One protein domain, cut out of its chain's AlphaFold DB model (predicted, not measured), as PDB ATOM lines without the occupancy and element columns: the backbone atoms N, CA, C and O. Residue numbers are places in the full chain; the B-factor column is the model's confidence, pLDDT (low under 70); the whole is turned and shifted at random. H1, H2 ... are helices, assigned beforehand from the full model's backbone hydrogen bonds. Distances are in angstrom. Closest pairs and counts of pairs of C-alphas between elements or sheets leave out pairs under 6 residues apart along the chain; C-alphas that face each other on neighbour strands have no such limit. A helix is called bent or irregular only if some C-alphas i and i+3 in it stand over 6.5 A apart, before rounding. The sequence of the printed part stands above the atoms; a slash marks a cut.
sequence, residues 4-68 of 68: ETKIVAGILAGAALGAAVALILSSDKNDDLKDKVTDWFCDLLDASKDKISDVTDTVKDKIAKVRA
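What this domain is: This is residues 4 to 68 of the 68 residues of the protein "Gas vesicle protein" of Pedobacter cryoconitis (UniProt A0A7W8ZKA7). Two long helices are joined at one end by a tight link and fold back in opposite directions with an open gap between them: H1 is one side of this long loop, and H2, kinked near residue 50, arches along the other. They come closest to each other beside the link, at the C-alphas of Leu 25 and Lys 34, while residues 5 to 20 of H1 and residues 38 to 62 of H2 stand free. The printed part has 65 residues with two named helices, H1 then H2, and no named strand; its class is all helix. It is only just loose, close to extended, with a radius of gyration of the C-alphas of 15.7 A and spans of 49 by 25 by 13 A.

How they stand to each other: Start with H1, residues 4 to 26, and go on to H2, residues 31 to 67. The two are close but not clearly touching, with 2 pairs of C-alphas within 8 A. Look for their closest C-alphas, those of Leu 25 and Lys 34, 6.3 A apart. Their lines stand at a shallow tilt of 16 degrees, opposite ways, with centres 14.6 A apart. Residues 5 to 20 of H1 and residues 38 to 62 of H2 stand free. In H1 every O i to N i+4 pair is within hydrogen-bond range; in H2, 31 of 33 are.

Where its parts are: Find C-alpha 4 at (173.620, 257.232, 212.010); from there H1 runs 31.7 A to C-alpha 26 at (181.596, 231.581, 228.881). H2 begins at C-alpha 31 and runs 43.8 A to C-alpha 67 at (182.214, 264.500, 208.085). Near residue 50 it has a kink of 54 degrees. It is neither bent nor irregular, but only just: C-alphas 47 and 50 are 6.4 A apart.

The domain as a whole: The two C-alphas farthest apart are those of Lys 29 and Ala 68, at 49.6 A. The printed part has no cut, and Ala 68 is the chain's last residue. The mean pLDDT of the printed part is 75.8; look for values under 70 at residue 4, residues 28 to 30, residue 63 and residues 65 to 68.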
ATOM      1  N   GLU A   4     172.968 257.520 210.734       66.12
ATOM      2  CA  GLU A   4     173.620 257.232 212.010       66.12
ATOM      3  C   GLU A   4     172.715 256.475 212.985       66.12
ATOM      4  O   GLU A   4     173.163 255.510 213.590       66.12
ATOM      5  N   THR A   5     171.418 256.797 213.065       71.25
ATOM      6  CA  THR A   5     170.483 256.061 213.935       71.25
ATOM      7  C   THR A   5     170.313 254.608 213.491       71.25
ATOM      8  O   THR A   5     170.175 253.731 214.336       71.25
ATOM      9  N   LYS A   6     170.378 254.318 212.182       70.25
ATOM     10  CA  LYS A   6     170.329 252.934 211.674       70.25
ATOM     11  C   LYS A   6     171.608 252.157 211.988       70.25
ATOM     12  O   LYS A   6     171.517 250.985 212.333       70.25
ATOM     13  N   ILE A   7     172.773 252.797 211.887       75.81
ATOM     14  CA  ILE A   7     174.063 252.168 212.210       75.81
ATOM     15  C   ILE A   7     174.154 251.905 213.716       75.81
ATOM     16  O   ILE A   7     174.461 250.789 214.121       75.81
ATOM     17  N   VAL A   8     173.800 252.888 214.548       71.38
ATOM     18  CA  VAL A   8     173.777 252.740 216.011       71.38
ATOM     19  C   VAL A   8     172.769 251.675 216.444       71.38
ATOM     20  O   VAL A   8     173.110 250.837 217.271       71.38
ATOM     21  N   ALA A   9     171.570 251.634 215.855       78.69
ATOM     22  CA  ALA A   9     170.589 250.588 216.149       78.69
ATOM     23  C   ALA A   9     171.066 249.191 215.710       78.69
ATOM     24  O   ALA A   9     170.841 248.219 216.427       78.69
ATOM     25  N   GLY A  10     171.757 249.088 214.569       80.12
ATOM     26  CA  GLY A  10     172.354 247.836 214.098       80.12
ATOM     27  C   GLY A  10     173.466 247.326 215.020       80.12
ATOM     28  O   GLY A  10     173.482 246.148 215.366       80.12
ATOM     29  N   ILE A  11     174.345 248.221 215.484       77.31
ATOM     30  CA  ILE A  11     175.405 247.885 216.447       77.31
ATOM     31  C   ILE A  11     174.804 247.520 217.807       77.31
ATOM     32  O   ILE A  11     175.234 246.543 218.410       77.31
ATOM     33  N   LEU A  12     173.788 248.248 218.284       79.44
ATOM     34  CA  LEU A  12     173.134 247.973 219.566       79.44
ATOM     35  C   LEU A  12     172.431 246.605 219.564       79.44
ATOM     36  O   LEU A  12     172.556 245.843 220.523       79.44
ATOM     37  N   ALA A  13     171.745 246.264 218.468       78.81
ATOM     38  CA  ALA A  13     171.138 244.949 218.284       78.81
ATOM     39  C   ALA A  13     172.199 243.838 218.191       78.81
ATOM     40  O   ALA A  13     172.044 242.784 218.807       78.81
ATOM     41  N   GLY A  14     173.306 244.093 217.484       78.25
ATOM     42  CA  GLY A  14     174.436 243.167 217.402       78.25
ATOM     43  C   GLY A  14     175.130 242.948 218.749       78.25
ATOM     44  O   GLY A  14     175.479 241.819 219.080       78.25
ATOM     45  N   ALA A  15     175.273 243.995 219.563       81.38
ATOM     46  CA  ALA A  15     175.927 243.929 220.866       81.38
ATOM     47  C   ALA A  15     175.108 243.143 221.902       81.38
ATOM     48  O   ALA A  15     175.685 242.366 222.657       81.38
ATOM     49  N   ALA A  16     173.778 243.288 221.926       76.94
ATOM     50  CA  ALA A  16     172.924 242.518 222.837       76.94
ATOM     51  C   ALA A  16     172.954 241.012 222.517       76.94
ATOM     52  O   ALA A  16     173.067 240.181 223.419       76.94
ATOM     53  N   LEU A  17     172.919 240.665 221.226       76.25
ATOM     54  CA  LEU A  17     173.059 239.283 220.763       76.25
ATOM     55  C   LEU A  17     174.479 238.755 221.017       76.25
ATOM     56  O   LEU A  17     174.636 237.639 221.501       76.25
ATOM     57  N   GLY A  18     175.507 239.576 220.781       76.12
ATOM     58  CA  GLY A  18     176.904 239.233 221.047       76.12
ATOM     59  C   GLY A  18     177.187 238.990 222.529       76.12
ATOM     60  O   GLY A  18     177.867 238.028 222.868       76.12
ATOM     61  N   ALA A  19     176.614 239.796 223.423       82.94
ATOM     62  CA  ALA A  19     176.753 239.623 224.866       82.94
ATOM     63  C   ALA A  19     176.040 238.360 225.367       82.94
ATOM     64  O   ALA A  19     176.606 237.629 226.175       82.94
ATOM     65  N   ALA A  20     174.836 238.065 224.867       79.56
ATOM     66  CA  ALA A  20     174.134 236.827 225.199       79.56
ATOM     67  C   ALA A  20     174.924 235.598 224.726       79.56
ATOM     68  O   ALA A  20     175.144 234.679 225.511       79.56
ATOM     69  N   VAL A  21     175.417 235.612 223.483       75.88
ATOM     70  CA  VAL A  21     176.258 234.538 222.938       75.88
ATOM     71  C   VAL A  21     177.559 234.407 223.728       75.88
ATOM     72  O   VAL A  21     177.930 233.290 224.058       75.88
ATOM     73  N   ALA A  22     178.214 235.508 224.107       79.56
ATOM     74  CA  ALA A  22     179.442 235.480 224.903       79.56
ATOM     75  C   ALA A  22     179.219 234.949 226.330       79.56
ATOM     76  O   ALA A  22     180.046 234.194 226.840       79.56
ATOM     77  N   LEU A  23     178.103 235.309 226.971       80.69
ATOM     78  CA  LEU A  23     177.724 234.822 228.300       80.69
ATOM     79  C   LEU A  23     177.378 233.325 228.247       80.69
ATOM     80  O   LEU A  23     177.841 232.547 229.084       80.69
ATOM     81  N   ILE A  24     176.649 232.907 227.209       76.19
ATOM     82  CA  ILE A  24     176.363 231.497 226.932       76.19
ATOM     83  C   ILE A  24     177.673 230.741 226.677       76.19
ATOM     84  O   ILE A  24     177.879 229.746 227.356       76.19
ATOM     85  N   LEU A  25     178.589 231.236 225.830       73.12
ATOM     86  CA  LEU A  25     179.907 230.634 225.539       73.12
ATOM     87  C   LEU A  25     180.860 230.589 226.742       73.12
ATOM     88  O   LEU A  25     181.753 229.748 226.773       73.12
ATOM     89  N   SER A  26     180.722 231.511 227.698       75.25
ATOM     90  CA  SER A  26     181.596 231.581 228.881       75.25
ATOM     91  C   SER A  26     181.174 230.626 229.993       75.25
ATOM     92  O   SER A  26     181.911 230.457 230.957       75.25
ATOM     93  N   SER A  27     179.998 230.004 229.885       73.94
ATOM     94  CA  SER A  27     179.592 228.971 230.838       73.94
ATOM     95  C   SER A  27     180.463 227.710 230.648       73.94
ATOM     96  O   SER A  27     180.922 227.422 229.550       73.94
ATOM     97  N   ASP A  28     180.695 226.923 231.692       60.31
ATOM     98  CA  ASP A  28     181.638 225.780 231.703       60.31
ATOM     99  C   ASP A  28     181.321 224.607 230.731       60.31
ATOM    100  O   ASP A  28     182.040 223.618 230.686       60.31
ATOM    101  N   LYS A  29     180.235 224.668 229.946       60.25
ATOM    102  CA  LYS A  29     179.743 223.561 229.092       60.25
ATOM    103  C   LYS A  29     180.062 223.727 227.593       60.25
ATOM    104  O   LYS A  29     179.405 223.095 226.773       60.25
ATOM    105  N   ASN A  30     180.985 224.616 227.221       63.09
ATOM    106  CA  ASN A  30     180.977 225.243 225.889       63.09
ATOM    107  C   ASN A  30     182.214 225.034 225.009       63.09
ATOM    108  O   ASN A  30     182.302 225.715 223.993       63.09
ATOM    109  N   ASP A  31     183.143 224.138 225.339       72.38
ATOM    110  CA  ASP A  31     184.360 223.946 224.529       72.38
ATOM    111  C   ASP A  31     184.021 223.578 223.066       72.38
ATOM    112  O   ASP A  31     184.401 224.295 222.141       72.38
ATOM    113  N   ASP A  32     183.137 222.593 222.854       78.50
ATOM    114  CA  ASP A  32     182.647 222.206 221.519       78.50
ATOM    115  C   ASP A  32     181.836 223.305 220.805       78.50
ATOM    116  O   ASP A  32     181.851 223.426 219.578       78.50
ATOM    117  N   LEU A  33     181.088 224.117 221.562       77.75
ATOM    118  CA  LEU A  33     180.279 225.208 221.009       77.75
ATOM    119  C   LEU A  33     181.143 226.404 220.616       77.75
ATOM    120  O   LEU A  33     180.871 227.033 219.597       77.75
ATOM    121  N   LYS A  34     182.185 226.707 221.394       78.12
ATOM    122  CA  LYS A  34     183.183 227.724 221.067       78.12
ATOM    123  C   LYS A  34     183.893 227.383 219.779       78.12
ATOM    124  O   LYS A  34     183.988 228.260 218.927       78.12
ATOM    125  N   ASP A  35     184.362 226.150 219.651       84.25
ATOM    126  CA  ASP A  35     185.116 225.719 218.479       84.25
ATOM    127  C   ASP A  35     184.235 225.810 217.227       84.25
ATOM    128  O   ASP A  35     184.566 226.506 216.271       84.25
ATOM    129  N   LYS A  36     183.007 225.279 217.300       83.69
ATOM    130  CA  LYS A  36     182.047 225.310 216.188       83.69
ATOM    131  C   LYS A  36     181.546 226.714 215.828       83.69
ATOM    132  O   LYS A  36     181.328 227.002 214.654       83.69
ATOM    133  N   VAL A  37     181.338 227.589 216.816       82.12
ATOM    134  CA  VAL A  37     180.961 228.994 216.579       82.12
ATOM    135  C   VAL A  37     182.145 229.780 216.040       82.12
ATOM    136  O   VAL A  37     181.942 230.604 215.161       82.12
ATOM    137  N   THR A  38     183.359 229.538 216.530       83.94
ATOM    138  CA  THR A  38     184.568 230.213 216.045       83.94
ATOM    139  C   THR A  38     184.858 229.813 214.612       83.94
ATOM    140  O   THR A  38     185.106 230.693 213.800       83.94
ATOM    141  N   ASP A  39     184.751 228.529 214.278       89.06
ATOM    142  CA  ASP A  39     184.943 228.027 212.919       89.06
ATOM    143  C   ASP A  39     183.882 228.599 211.966       89.06
ATOM    144  O   ASP A  39     184.218 229.226 210.963       89.06
ATOM    145  N   TRP A  40     182.598 228.541 212.348       86.06
ATOM    146  CA  TRP A  40     181.513 229.132 211.555       86.06
ATOM    147  C   TRP A  40     181.622 230.658 211.433       86.06
ATOM    148  O   TRP A  40     181.323 231.218 210.380       86.06
ATOM    149  N   PHE A  41     182.048 231.346 212.494       84.44
ATOM    150  CA  PHE A  41     182.233 232.793 212.490       84.44
ATOM    151  C   PHE A  41     183.466 233.197 211.689       84.44
ATOM    152  O   PHE A  41     183.380 234.201 211.000       84.44
ATOM    153  N   CYS A  42     184.565 232.438 211.741       85.94
ATOM    154  CA  CYS A  42     185.754 232.634 210.914       85.94
ATOM    155  C   CYS A  42     185.437 232.401 209.439       85.94
ATOM    156  O   CYS A  42     185.756 233.273 208.646       85.94
ATOM    157  N   ASP A  43     184.758 231.311 209.075       89.56
ATOM    158  CA  ASP A  43     184.374 231.026 207.686       89.56
ATOM    159  C   ASP A  43     183.404 232.090 207.146       89.56
ATOM    160  O   ASP A  43     183.607 232.662 206.073       89.56
ATOM    161  N   LEU A  44     182.408 232.474 207.956       85.12
ATOM    162  CA  LEU A  44     181.499 233.569 207.628       85.12
ATOM    163  C   LEU A  44     182.221 234.916 207.557       85.12
ATOM    164  O   LEU A  44     181.867 235.725 206.699       85.12
ATOM    165  N   LEU A  45     183.183 235.190 208.446       83.25
ATOM    166  CA  LEU A  45     183.981 236.412 208.416       83.25
ATOM    167  C   LEU A  45     184.859 236.441 207.191       83.25
ATOM    168  O   LEU A  45     184.905 237.498 206.593       83.25
ATOM    169  N   ASP A  46     185.522 235.349 206.824       86.75
ATOM    170  CA  ASP A  46     186.397 235.274 205.655       86.75
ATOM    171  C   ASP A  46     185.576 235.452 204.374       86.75
ATOM    172  O   ASP A  46     185.844 236.368 203.596       86.75
ATOM    173  N   ALA A  47     184.470 234.714 204.228       86.94
ATOM    174  CA  ALA A  47     183.532 234.879 203.116       86.94
ATOM    175  C   ALA A  47     182.866 236.268 203.100       86.94
ATOM    176  O   ALA A  47     182.551 236.822 202.042       86.94
ATOM    177  N   SER A  48     182.642 236.854 204.279       79.75
ATOM    178  CA  SER A  48     182.142 238.220 204.396       79.75
ATOM    179  C   SER A  48     183.242 239.254 204.255       79.75
ATOM    180  O   SER A  48     182.884 240.379 203.958       79.75
ATOM    181  N   LYS A  49     184.530 238.948 204.435       80.69
ATOM    182  CA  LYS A  49     185.633 239.920 204.485       80.69
ATOM    183  C   LYS A  49     185.789 240.608 203.150       80.69
ATOM    184  O   LYS A  49     185.928 241.824 203.127       80.69
ATOM    185  N   ASP A  50     185.657 239.860 202.059       82.25
ATOM    186  CA  ASP A  50     185.611 240.414 200.708       82.25
ATOM    187  C   ASP A  50     184.445 241.404 200.543       82.25
ATOM    188  O   ASP A  50     184.641 242.546 200.125       82.25
ATOM    189  N   LYS A  51     183.229 241.038 200.973       74.38
ATOM    190  CA  LYS A  51     182.057 241.938 200.914       74.38
ATOM    191  C   LYS A  51     182.132 243.096 201.912       74.38
ATOM    192  O   LYS A  51     181.677 244.194 201.616       74.38
ATOM    193  N   ILE A  52     182.667 242.858 203.102       71.56
ATOM    194  CA  ILE A  52     182.819 243.824 204.186       71.56
ATOM    195  C   ILE A  52     183.899 244.816 203.826       71.56
ATOM    196  O   ILE A  52     183.720 245.976 204.157       71.56
ATOM    197  N   SER A  53     184.982 244.420 203.164       75.19
ATOM    198  CA  SER A  53     186.019 245.351 202.727       75.19
ATOM    199  C   SER A  53     185.456 246.310 201.681       75.19
ATOM    200  O   SER A  53     185.605 247.518 201.833       75.19
ATOM    201  N   ASP A  54     184.701 245.797 200.707       76.75
ATOM    202  CA  ASP A  54     184.046 246.607 199.669       76.75
ATOM    203  C   ASP A  54     182.982 247.564 200.253       76.75
ATOM    204  O   ASP A  54     182.921 248.765 199.955       76.75
ATOM    205  N   VAL A  55     182.184 247.058 201.200       70.25
ATOM    206  CA  VAL A  55     181.213 247.864 201.951       70.25
ATOM    207  C   VAL A  55     181.915 248.852 202.882       70.25
ATOM    208  O   VAL A  55     181.452 249.980 203.010       70.25
ATOM    209  N   THR A  56     183.022 248.478 203.520       73.44
ATOM    210  CA  THR A  56     183.783 249.336 204.437       73.44
ATOM    211  C   THR A  56     184.405 250.486 203.680       73.44
ATOM    212  O   THR A  56     184.282 251.608 204.154       73.44
ATOM    213  N   ASP A  57     184.990 250.263 202.504       78.38
ATOM    214  CA  ASP A  57     185.493 251.343 201.652       78.38
ATOM    215  C   ASP A  57     184.359 252.290 201.236       78.38
ATOM    216  O   ASP A  57     184.437 253.500 201.452       78.38
ATOM    217  N   THR A  58     183.225 251.741 200.788       75.00
ATOM    218  CA  THR A  58     182.036 252.531 200.417       75.00
ATOM    219  C   THR A  58     181.460 253.330 201.594       75.00
ATOM    220  O   THR A  58     180.984 254.463 201.446       75.00
ATOM    221  N   VAL A  59     181.461 252.740 202.786       72.50
ATOM    222  CA  VAL A  59     180.973 253.361 204.020       72.50
ATOM    223  C   VAL A  59     181.973 254.399 204.518       72.50
ATOM    224  O   VAL A  59     181.551 255.477 204.922       72.50
ATOM    225  N   LYS A  60     183.277 254.133 204.442       73.69
ATOM    226  CA  LYS A  60     184.348 255.056 204.826       73.69
ATOM    227  C   LYS A  60     184.356 256.282 203.919       73.69
ATOM    228  O   LYS A  60     184.451 257.390 204.440       73.69
ATOM    229  N   ASP A  61     184.130 256.105 202.620       75.38
ATOM    230  CA  ASP A  61     183.967 257.200 201.661       75.38
ATOM    231  C   ASP A  61     182.706 258.034 201.961       75.38
ATOM    232  O   ASP A  61     182.770 259.259 202.093       75.38
ATOM    233  N   LYS A  62     181.557 257.386 202.225       70.81
ATOM    234  CA  LYS A  62     180.328 258.093 202.644       70.81
ATOM    235  C   LYS A  62     180.459 258.796 203.995       70.81
ATOM    236  O   LYS A  62     179.869 259.859 204.162       70.81
ATOM    237  N   ILE A  63     181.172 258.217 204.960       65.81
ATOM    238  CA  ILE A  63     181.396 258.812 206.284       65.81
ATOM    239  C   ILE A  63     182.372 259.981 206.173       65.81
ATOM    240  O   ILE A  63     182.112 261.024 206.766       65.81
ATOM    241  N   ALA A  64     183.446 259.855 205.392       71.00
ATOM    242  CA  ALA A  64     184.362 260.957 205.113       71.00
ATOM    243  C   ALA A  64     183.629 262.120 204.429       71.00
ATOM    244  O   ALA A  64     183.785 263.263 204.840       71.00
ATOM    245  N   LYS A  65     182.740 261.821 203.474       64.38
ATOM    246  CA  LYS A  65     181.905 262.815 202.783       64.38
ATOM    247  C   LYS A  65     180.789 263.420 203.646       64.38
ATOM    248  O   LYS A  65     180.263 264.465 203.296       64.38
ATOM    249  N   VAL A  66     180.385 262.754 204.728       59.69
ATOM    250  CA  VAL A  66     179.417 263.279 205.713       59.69
ATOM    251  C   VAL A  66     180.113 264.070 206.826       59.69
ATOM    252  O   VAL A  66     179.474 264.909 207.457       59.69
ATOM    253  N   ARG A  67     181.396 263.794 207.088       51.25
ATOM    254  CA  ARG A  67     182.214 264.500 208.085       51.25
ATOM    255  C   ARG A  67     182.964 265.721 207.528       51.25
ATOM    256  O   ARG A  67     183.425 266.516 208.341       51.25
ATOM    257  N   ALA A  68     183.100 265.845 206.207       46.91
ATOM    258  CA  ALA A  68     183.613 267.025 205.502       46.91
ATOM    259  C   ALA A  68     182.469 267.963 205.098       46.91
ATOM    260  O   ALA A  68     182.672 269.193 205.192       46.91
TER     261      ALA A  68